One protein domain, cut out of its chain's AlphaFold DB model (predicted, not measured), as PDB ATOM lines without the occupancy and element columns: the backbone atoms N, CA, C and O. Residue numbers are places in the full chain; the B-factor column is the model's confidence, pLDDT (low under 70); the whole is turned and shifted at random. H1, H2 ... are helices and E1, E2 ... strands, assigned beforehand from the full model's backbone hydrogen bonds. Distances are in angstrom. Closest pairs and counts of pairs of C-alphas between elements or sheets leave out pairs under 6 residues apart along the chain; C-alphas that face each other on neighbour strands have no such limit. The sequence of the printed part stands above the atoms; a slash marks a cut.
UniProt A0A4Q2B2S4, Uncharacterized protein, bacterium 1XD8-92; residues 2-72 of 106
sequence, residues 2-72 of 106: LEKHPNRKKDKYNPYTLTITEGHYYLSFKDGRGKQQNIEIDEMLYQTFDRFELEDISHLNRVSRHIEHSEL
ATOM      1  N   LEU A   2     -54.112  19.296  -3.638       43.84
ATOM      2  CA  LEU A   2     -53.096  20.192  -3.081       43.84
ATOM      3  C   LEU A   2     -52.163  19.348  -2.221       43.84
ATOM      4  O   LEU A   2     -52.529  18.851  -1.158       43.84
ATOM      5  N   GLU A   3     -50.991  19.105  -2.787       41.22
ATOM      6  CA  GLU A   3     -49.907  18.355  -2.188       41.22
ATOM      7  C   GLU A   3     -49.454  19.034  -0.893       41.22
ATOM      8  O   GLU A   3     -49.326  20.259  -0.827       41.22
ATOM      9  N   LYS A   4     -49.162  18.218   0.131       48.97
ATOM     10  CA  LYS A   4     -48.227  18.579   1.207       48.97
ATOM     11  C   LYS A   4     -47.116  19.431   0.608       48.97
ATOM     12  O   LYS A   4     -46.542  18.979  -0.373       48.97
ATOM     13  N   HIS A   5     -46.758  20.567   1.208       51.72
ATOM     14  CA  HIS A   5     -45.521  21.270   0.860       51.72
ATOM     15  C   HIS A   5     -44.344  20.275   0.940       51.72
ATOM     16  O   HIS A   5     -43.882  19.988   2.049       51.72
ATOM     17  N   PRO A   6     -43.859  19.702  -0.184       51.06
ATOM     18  CA  PRO A   6     -43.122  18.433  -0.143       51.06
ATOM     19  C   PRO A   6     -41.753  18.575   0.525       51.06
ATOM     20  O   PRO A   6     -41.180  17.607   1.012       51.06
ATOM     21  N   ASN A   7     -41.252  19.810   0.573       51.25
ATOM     22  CA  ASN A   7     -39.897  20.153   0.975       51.25
ATOM     23  C   ASN A   7     -39.830  20.959   2.287       51.25
ATOM     24  O   ASN A   7     -38.756  21.453   2.631       51.25
ATOM     25  N   ARG A   8     -40.936  21.130   3.033       65.44
ATOM     26  CA  ARG A   8     -40.897  21.872   4.308       65.44
ATOM     27  C   ARG A   8     -40.479  20.950   5.452       65.44
ATOM     28  O   ARG A   8     -41.228  20.064   5.859       65.44
ATOM     29  N   LYS A   9     -39.286  21.180   6.012       70.81
ATOM     30  CA  LYS A   9     -38.858  20.522   7.252       70.81
ATOM     31  C   LYS A   9     -39.743  21.015   8.399       70.81
ATOM     32  O   LYS A   9     -39.733  22.201   8.707       70.81
ATOM     33  N   LYS A  10     -40.484  20.099   9.022       74.62
ATOM     34  CA  LYS A  10     -41.270  20.389  10.223       74.62
ATOM     35  C   LYS A  10     -40.341  20.821  11.361       74.62
ATOM     36  O   LYS A  10     -39.327  20.155  11.603       74.62
ATOM     37  N   ASP A  11     -40.689  21.899  12.058       79.56
ATOM     38  CA  ASP A  11     -39.970  22.283  13.271       79.56
ATOM     39  C   ASP A  11     -40.136  21.210  14.364       79.56
ATOM     40  O   ASP A  11     -41.206  20.619  14.532       79.56
ATOM     41  N   LYS A  12     -39.057  20.929  15.106       80.50
ATOM     42  CA  LYS A  12     -39.033  19.856  16.118       80.50
ATOM     43  C   LYS A  12     -39.958  20.153  17.302       80.50
ATOM     44  O   LYS A  12     -40.411  19.215  17.959       80.50
ATOM     45  N   TYR A  13     -40.196  21.427  17.591       82.94
ATOM     46  CA  TYR A  13     -40.960  21.899  18.737       82.94
ATOM     47  C   TYR A  13     -42.378  22.329  18.371       82.94
ATOM     48  O   TYR A  13     -43.161  22.599  19.280       82.94
ATOM     49  N   ASN A  14     -42.740  22.332  17.083       85.75
ATOM     50  CA  ASN A  14     -44.110  22.598  16.662       85.75
ATOM     51  C   ASN A  14     -45.076  21.556  17.286       85.75
ATOM     52  O   ASN A  14     -44.976  20.359  16.977       85.75
ATOM     53  N   PRO A  15     -46.015  21.983  18.159       90.12
ATOM     54  CA  PRO A  15     -46.874  21.085  18.928       90.12
ATOM     55  C   PRO A  15     -48.022  20.478  18.111       90.12
ATOM     56  O   PRO A  15     -48.701  19.570  18.601       90.12
ATOM     57  N   TYR A  16     -48.245  20.950  16.881       91.62
ATOM     58  CA  TYR A  16     -49.300  20.461  16.004       91.62
ATOM     59  C   TYR A  16     -48.769  19.937  14.666       91.62
ATOM     60  O   TYR A  16     -47.588  20.030  14.329       91.62
ATOM     61  N   THR A  17     -49.647  19.287  13.912       91.12
ATOM     62  CA  THR A  17     -49.419  18.816  12.545       91.12
ATOM     63  C   THR A  17     -50.649  19.147  11.725       91.12
ATOM     64  O   THR A  17     -51.762  18.845  12.148       91.12
ATOM     65  N   LEU A  18     -50.434  19.738  10.556       91.25
ATOM     66  CA  LEU A  18     -51.477  20.010   9.580       91.25
ATOM     67  C   LEU A  18     -51.485  18.911   8.515       91.25
ATOM     68  O   LEU A  18     -50.433  18.553   7.979       91.25
ATOM     69  N   THR A  19     -52.658  18.368   8.198       90.81
ATOM     70  CA  THR A  19     -52.818  17.345   7.154       90.81
ATOM     71  C   THR A  19     -54.036  17.623   6.286       90.81
ATOM     72  O   THR A  19     -55.041  18.122   6.780       90.81
ATOM     73  N   ILE A  20     -53.940  17.269   5.005       91.06
ATOM     74  CA  ILE A  20     -55.041  17.338   4.041       91.06
ATOM     75  C   ILE A  20     -55.336  15.910   3.587       91.06
ATOM     76  O   ILE A  20     -54.427  15.222   3.116       91.06
ATOM     77  N   THR A  21     -56.588  15.479   3.716       90.44
ATOM     78  CA  THR A  21     -57.041  14.140   3.322       90.44
ATOM     79  C   THR A  21     -58.365  14.276   2.592       90.44
ATOM     80  O   THR A  21     -59.298  14.843   3.139       90.44
ATOM     81  N   GLU A  22     -58.443  13.795   1.349       90.00
ATOM     82  CA  GLU A  22     -59.688  13.796   0.554       90.00
ATOM     83  C   GLU A  22     -60.370  15.179   0.416       90.00
ATOM     84  O   GLU A  22     -61.566  15.270   0.181       90.00
ATOM     85  N   GLY A  23     -59.607  16.274   0.525       88.56
ATOM     86  CA  GLY A  23     -60.137  17.647   0.471       88.56
ATOM     87  C   GLY A  23     -60.565  18.223   1.825       88.56
ATOM     88  O   GLY A  23     -60.924  19.393   1.890       88.56
ATOM     89  N   HIS A  24     -60.461  17.438   2.896       93.25
ATOM     90  CA  HIS A  24     -60.688  17.866   4.271       93.25
ATOM     91  C   HIS A  24     -59.373  18.258   4.950       93.25
ATOM     92  O   HIS A  24     -58.322  17.645   4.717       93.25
ATOM     93  N   TYR A  25     -59.439  19.275   5.807       94.06
ATOM     94  CA  TYR A  25     -58.292  19.831   6.516       94.06
ATOM     95  C   TYR A  25     -58.313  19.403   7.978       94.06
ATOM     96  O   TYR A  25     -59.342  19.470   8.644       94.06
ATOM     97  N   TYR A  26     -57.159  18.996   8.498       94.44
ATOM     98  CA  TYR A  26     -57.050  18.473   9.853       94.44
ATOM     99  C   TYR A  26     -55.887  19.094  10.619       94.44
ATOM    100  O   TYR A  26     -54.784  19.257  10.088       94.44
ATOM    101  N   LEU A  27     -56.136  19.361  11.900       94.38
ATOM    102  CA  LEU A  27     -55.164  19.777  12.901       94.38
ATOM    103  C   LEU A  27     -54.994  18.667  13.942       94.38
ATOM    104  O   LEU A  27     -55.928  18.298  14.654       94.38
ATOM    105  N   SER A  28     -53.771  18.160  14.059       94.56
ATOM    106  CA  SER A  28     -53.408  17.058  14.947       94.56
ATOM    107  C   SER A  28     -52.406  17.503  16.010       94.56
ATOM    108  O   SER A  28     -51.326  17.971  15.664       94.56
ATOM    109  N   PHE A  29     -52.707  17.313  17.294       94.56
ATOM    110  CA  PHE A  29     -51.844  17.727  18.413       94.56
ATOM    111  C   PHE A  29     -52.012  16.813  19.633       94.56
ATOM    112  O   PHE A  29     -52.957  16.032  19.705       94.56
ATOM    113  N   LYS A  30     -51.099  16.902  20.607       94.62
ATOM    114  CA  LYS A  30     -51.271  16.244  21.912       94.62
ATOM    115  C   LYS A  30     -51.946  17.196  22.891       94.62
ATOM    116  O   LYS A  30     -51.482  18.318  23.064       94.62
ATOM    117  N   ASP A  31     -53.017  16.751  23.539       93.06
ATOM    118  CA  ASP A  31     -53.664  17.527  24.598       93.06
ATOM    119  C   ASP A  31     -52.819  17.574  25.888       93.06
ATOM    120  O   ASP A  31     -51.762  16.948  25.994       93.06
ATOM    121  N   GLY A  32     -53.298  18.297  26.908       89.81
ATOM    122  CA  GLY A  32     -52.612  18.412  28.202       89.81
ATOM    123  C   GLY A  32     -52.455  17.092  28.972       89.81
ATOM    124  O   GLY A  32     -51.725  17.044  29.956       89.81
ATOM    125  N   ARG A  33     -53.115  16.011  28.534       93.69
ATOM    126  CA  ARG A  33     -52.967  14.650  29.075       93.69
ATOM    127  C   ARG A  33     -52.053  13.786  28.197       93.69
ATOM    128  O   ARG A  33     -51.896  12.597  28.462       93.69
ATOM    129  N   GLY A  34     -51.462  14.363  27.150       91.38
ATOM    130  CA  GLY A  34     -50.594  13.684  26.194       91.38
ATOM    131  C   GLY A  34     -51.335  12.828  25.165       91.38
ATOM    132  O   GLY A  34     -50.679  12.124  24.393       91.38
ATOM    133  N   LYS A  35     -52.674  12.867  25.129       94.19
ATOM    134  CA  LYS A  35     -53.467  12.094  24.172       94.19
ATOM    135  C   LYS A  35     -53.484  12.807  22.824       94.19
ATOM    136  O   LYS A  35     -53.672  14.019  22.755       94.19
ATOM    137  N   GLN A  36     -53.300  12.039  21.751       95.50
ATOM    138  CA  GLN A  36     -53.390  12.563  20.392       95.50
ATOM    139  C   GLN A  36     -54.841  12.941  20.074       95.50
ATOM    140  O   GLN A  36     -55.742  12.104  20.155       95.50
ATOM    141  N   GLN A  37     -55.035  14.195  19.696       96.81
ATOM    142  CA  GLN A  37     -56.269  14.750  19.169       96.81
ATOM    143  C   GLN A  37     -56.092  15.006  17.675       96.81
ATOM    144  O   GLN A  37     -55.004  15.379  17.231       96.81
ATOM    145  N   ASN A  38     -57.160  14.792  16.911       95.94
ATOM    146  CA  ASN A  38     -57.222  15.100  15.491       95.94
ATOM    147  C   ASN A  38     -58.568  15.765  15.211       95.94
ATOM    148  O   ASN A  38     -59.609  15.144  15.419       95.94
ATOM    149  N   ILE A  39     -58.535  17.032  14.815       95.75
ATOM    150  CA  ILE A  39     -59.720  17.873  14.661       95.75
ATOM    151  C   ILE A  39     -59.811  18.299  13.205       95.75
ATOM    152  O   ILE A  39     -58.830  18.789  12.646       95.75
ATOM    153  N   GLU A  40     -60.978  18.109  12.600       96.88
ATOM    154  CA  GLU A  40     -61.279  18.686  11.293       96.88
ATOM    155  C   GLU A  40     -61.506  20.189  11.445       96.88
ATOM    156  O   GLU A  40     -62.231  20.634  12.337       96.88
ATOM    157  N   ILE A  41     -60.856  20.968  10.594       96.25
ATOM    158  CA  ILE A  41     -60.914  22.425  10.601       96.25
ATOM    159  C   ILE A  41     -61.279  22.932   9.211       96.25
ATOM    160  O   ILE A  41     -61.124  22.225   8.217       96.25
ATOM    161  N   ASP A  42     -61.761  24.166   9.133       96.19
ATOM    162  CA  ASP A  42     -61.981  24.806   7.842       96.19
ATOM    163  C   ASP A  42     -60.656  25.216   7.166       96.19
ATOM    164  O   ASP A  42     -59.584  25.279   7.781       96.19
ATOM    165  N   GLU A  43     -60.741  25.499   5.866       93.38
ATOM    166  CA  GLU A  43     -59.596  25.886   5.039       93.38
ATOM    167  C   GLU A  43     -58.920  27.175   5.526       93.38
ATOM    168  O   GLU A  43     -57.693  27.281   5.516       93.38
ATOM    169  N   MET A  44     -59.701  28.160   5.972       93.62
ATOM    170  CA  MET A  44     -59.173  29.450   6.419       93.62
ATOM    171  C   MET A  44     -58.315  29.273   7.677       93.62
ATOM    172  O   MET A  44     -57.232  29.859   7.799       93.62
ATOM    173  N   LEU A  45     -58.777  28.441   8.606       94.75
ATOM    174  CA  LEU A  45     -58.054  28.108   9.819       94.75
ATOM    175  C   LEU A  45     -56.794  27.302   9.491       94.75
ATOM    176  O   LEU A  45     -55.730  27.601  10.035       94.75
ATOM    177  N   TYR A  46     -56.874  26.361   8.546       93.25
ATOM    178  CA  TYR A  46     -55.708  25.620   8.058       93.25
ATOM    179  C   TYR A  46     -54.632  26.560   7.507       93.25
ATOM    180  O   TYR A  46     -53.485  26.517   7.954       93.25
ATOM    181  N   GLN A  47     -55.006  27.453   6.587       90.38
ATOM    182  CA  GLN A  47     -54.091  28.429   5.988       90.38
ATOM    183  C   GLN A  47     -53.477  29.359   7.043       90.38
ATOM    184  O   GLN A  47     -52.315  29.752   6.937       90.38
ATOM    185  N   THR A  48     -54.240  29.696   8.086       93.06
ATOM    186  CA  THR A  48     -53.756  30.525   9.193       93.06
ATOM    187  C   THR A  48     -52.671  29.809   9.999       93.06
ATOM    188  O   THR A  48     -51.601  30.381  10.208       93.06
ATOM    189  N   PHE A  49     -52.897  28.554  10.402       91.44
ATOM    190  CA  PHE A  49     -51.884  27.758  11.108       91.44
ATOM    191  C   PHE A  49     -50.654  27.462  10.243       91.44
ATOM    192  O   PHE A  49     -49.538  27.410  10.767       91.44
ATOM    193  N   ASP A  50     -50.847  27.275   8.936       88.00
ATOM    194  CA  ASP A  50     -49.757  27.037   7.992       88.00
ATOM    195  C   ASP A  50     -48.848  28.267   7.860       88.00
ATOM    196  O   ASP A  50     -47.621  28.156   7.941       88.00
ATOM    197  N   ARG A  51     -49.449  29.459   7.757       88.44
ATOM    198  CA  ARG A  51     -48.716  30.729   7.741       88.44
ATOM    199  C   ARG A  51     -47.956  30.968   9.046       88.44
ATOM    200  O   ARG A  51     -46.789  31.344   8.989       88.44
ATOM    201  N   PHE A  52     -48.577  30.733  10.203       87.75
ATOM    202  CA  PHE A  52     -47.907  30.925  11.494       87.75
ATOM    203  C   PHE A  52     -46.688  30.021  11.668       87.75
ATOM    204  O   PHE A  52     -45.650  30.490  12.127       87.75
ATOM    205  N   GLU A  53     -46.754  28.764  11.217       85.38
ATOM    206  CA  GLU A  53     -45.589  27.877  11.262       85.38
ATOM    207  C   GLU A  53     -44.396  28.466  10.480       85.38
ATOM    208  O   GLU A  53     -43.249  28.372  10.919       85.38
ATOM    209  N   LEU A  54     -44.650  29.119   9.340       81.06
ATOM    210  CA  LEU A  54     -43.607  29.775   8.542       81.06
ATOM    211  C   LEU A  54     -43.033  31.022   9.221       81.06
ATOM    212  O   LEU A  54     -41.819  31.242   9.185       81.06
ATOM    213  N   GLU A  55     -43.894  31.840   9.820       85.00
ATOM    214  CA  GLU A  55     -43.489  33.048  10.540       85.00
ATOM    215  C   GLU A  55     -42.602  32.699  11.741       85.00
ATOM    216  O   GLU A  55     -41.523  33.283  11.891       85.00
ATOM    217  N   ASP A  56     -42.982  31.682  12.515       84.56
ATOM    218  CA  ASP A  56     -42.218  31.205  13.668       84.56
ATOM    219  C   ASP A  56     -40.852  30.645  13.254       84.56
ATOM    220  O   ASP A  56     -39.826  31.025  13.824       84.56
ATOM    221  N   ILE A  57     -40.796  29.804  12.214       82.62
ATOM    222  CA  ILE A  57     -39.528  29.276  11.684       82.62
ATOM    223  C   ILE A  57     -38.618  30.418  11.212       82.62
ATOM    224  O   ILE A  57     -37.414  30.423  11.487       82.62
ATOM    225  N   SER A  58     -39.172  31.401  10.501       83.31
ATOM    226  CA  SER A  58     -38.422  32.565  10.019       83.31
ATOM    227  C   SER A  58     -37.865  33.397  11.178       83.31
ATOM    228  O   SER A  58     -36.681  33.761  11.178       83.31
ATOM    229  N   HIS A  59     -38.692  33.647  12.197       83.81
ATOM    230  CA  HIS A  59     -38.302  34.357  13.406       83.81
ATOM    231  C   HIS A  59     -37.190  33.615  14.157       83.81
ATOM    232  O   HIS A  59     -36.148  34.211  14.441       83.81
ATOM    233  N   LEU A  60     -37.349  32.310  14.394       83.00
ATOM    234  CA  LEU A  60     -36.336  31.477  15.044       83.00
ATOM    235  C   LEU A  60     -35.016  31.490  14.269       83.00
ATOM    236  O   LEU A  60     -33.976  31.753  14.859       83.00
ATOM    237  N   ASN A  61     -35.042  31.333  12.944       83.12
ATOM    238  CA  ASN A  61     -33.832  31.404  12.119       83.12
ATOM    239  C   ASN A  61     -33.141  32.774  12.187       83.12
ATOM    240  O   ASN A  61     -31.917  32.862  12.084       83.12
ATOM    241  N   ARG A  62     -33.907  33.866  12.313       81.38
ATOM    242  CA  ARG A  62     -33.354  35.215  12.500       81.38
ATOM    243  C   ARG A  62     -32.698  35.357  13.869       81.38
ATOM    244  O   ARG A  62     -31.593  35.889  13.942       81.38
ATOM    245  N   VAL A  63     -33.364  34.883  14.918       79.19
ATOM    246  CA  VAL A  63     -32.845  34.904  16.288       79.19
ATOM    247  C   VAL A  63     -31.594  34.036  16.400       79.19
ATOM    248  O   VAL A  63     -30.586  34.524  16.894       79.19
ATOM    249  N   SER A  64     -31.605  32.809  15.874       76.06
ATOM    250  CA  SER A  64     -30.443  31.914  15.861       76.06
ATOM    251  C   SER A  64     -29.236  32.555  15.188       76.06
ATOM    252  O   SER A  64     -28.180  32.618  15.804       76.06
ATOM    253  N   ARG A  65     -29.398  33.143  13.993       73.44
ATOM    254  CA  ARG A  65     -28.309  33.885  13.330       73.44
ATOM    255  C   ARG A  65     -27.793  35.043  14.179       73.44
ATOM    256  O   ARG A  65     -26.597  35.302  14.205       73.44
ATOM    257  N   HIS A  66     -28.678  35.766  14.864       72.31
ATOM    258  CA  HIS A  66     -28.255  36.862  15.732       72.31
ATOM    259  C   HIS A  66     -27.481  36.359  16.956       72.31
ATOM    260  O   HIS A  66     -26.468  36.956  17.303       72.31
ATOM    261  N   ILE A  67     -27.916  35.257  17.572       62.38
ATOM    262  CA  ILE A  67     -27.220  34.613  18.693       62.38
ATOM    263  C   ILE A  67     -25.845  34.103  18.242       62.38
ATOM    264  O   ILE A  67     -24.852  34.443  18.875       62.38
ATOM    265  N   GLU A  68     -25.770  33.389  17.115       60.00
ATOM    266  CA  GLU A  68     -24.515  32.882  16.535       60.00
ATOM    267  C   GLU A  68     -23.519  34.011  16.224       60.00
ATOM    268  O   GLU A  68     -22.320  33.871  16.442       60.00
ATOM    269  N   HIS A  69     -24.004  35.165  15.757       58.78
ATOM    270  CA  HIS A  69     -23.164  36.336  15.492       58.78
ATOM    271  C   HIS A  69     -22.875  37.209  16.726       58.78
ATOM    272  O   HIS A  69     -22.062  38.126  16.631       58.78
ATOM    273  N   SER A  70     -23.511  36.943  17.869       61.41
ATOM    274  CA  SER A  70     -23.306  37.691  19.120       61.41
ATOM    275  C   SER A  70     -22.290  37.033  20.060       61.41
ATOM    276  O   SER A  70     -22.001  37.584  21.125       61.41
ATOM    277  N   GLU A  71     -21.724  35.877  19.698       67.12
ATOM    278  CA  GLU A  71     -20.699  35.211  20.501       67.12
ATOM    279  C   GLU A  71     -19.356  35.953  20.407       67.12
ATOM    280  O   GLU A  71     -18.500  35.661  19.573       67.12
ATOM    281  N   LEU A  72     -19.150  36.933  21.292       79.75
ATOM    282  CA  LEU A  72     -17.814  37.448  21.573       79.75
ATOM    283  C   LEU A  72     -17.074  36.450  22.469       79.75
ATOM    284  O   LEU A  72     -17.552  36.073  23.541       79.75
TER     285      LEU A  72
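This is residues 2 to 72 of the 106 residues of an uncharacterized protein of bacterium 1XD8-92 (UniProt A0A4Q2B2S4). A small, strongly twisted sheet of three strands has one long helix, H1, across one face; the first part of H1 covers E1 and E2, and its far part, residues 58 to 69, sticks out well past the sheet as an arm. The arm makes much of the length, and a stretch with no named element, residues 2 to 15, leads into E1. The printed part has 71 residues, with three named strands and then one named helix along the chain, E1 E2 E3 H1; the sheet's order is E1 - E2 - E3, all antiparallel, and the class is mixed, helices and strands. The whole is loose, with a radius of gyration of the C-alphas of 15.1 A, and elongated, spanning 51 by 32 by 19 A.

The inner strand of the sheet, E2, is residues 24 to 30, 20.1 A from first to last C-alpha. The edge strand E1 is residues 16 to 21, 16.1 A long, and begins with C-alpha 16 at (-49.300, 20.461, 16.004). The other edge strand, E3, is residues 36 to 41, 15.8 A long. The helix H1 is residues 43 to 69, 39.3 A long, from C-alpha 43 at (-59.596, 25.886, 5.039) to C-alpha 69 at (-23.164, 36.336, 15.492).

E1, E2 and E3 form a meander, each strand the antiparallel neighbour of the one before. E1 and E2 are a hairpin, their directions at 154 degrees; N 17 and O 28 are 2.8 A apart and N 26 and O 19 are 2.9 A apart, both within hydrogen-bond range. E2 and E3 are also a hairpin, at 151 degrees, with N 37 and O 29 within hydrogen-bond range at 2.8 A. H1 is on the sheet, at a height over the sheet of 11.8 A, and with it makes two layers, a helix on one face of a sheet. It lies over E1 and E2, and on the local plane its line and that of E1 stand at 42 degrees, slantwise to the strands. The closest C-alphas of E2 and H1 are those of Tyr 25 and Glu 43, 6.4 A apart; those of E1 and H1 are Leu 18 and Tyr 46, 7.2 A apart. In H1 every O i to N i+4 pair is within hydrogen-bond range.

The two C-alphas farthest apart are those of Glu 22 and Leu 72, 52.5 A. Residues 58 to 72, of which 58 to 69 belong to H1, stand free; the body without them has 56 residues and spans 32 by 26 by 18 A. The printed part has no cut, and the links E1 to E2, E2 to E3 and E3 to H1 are tight. The mean pLDDT of the printed part is 82.8, and residues 2 to 8 and 67 to 71 are under 70.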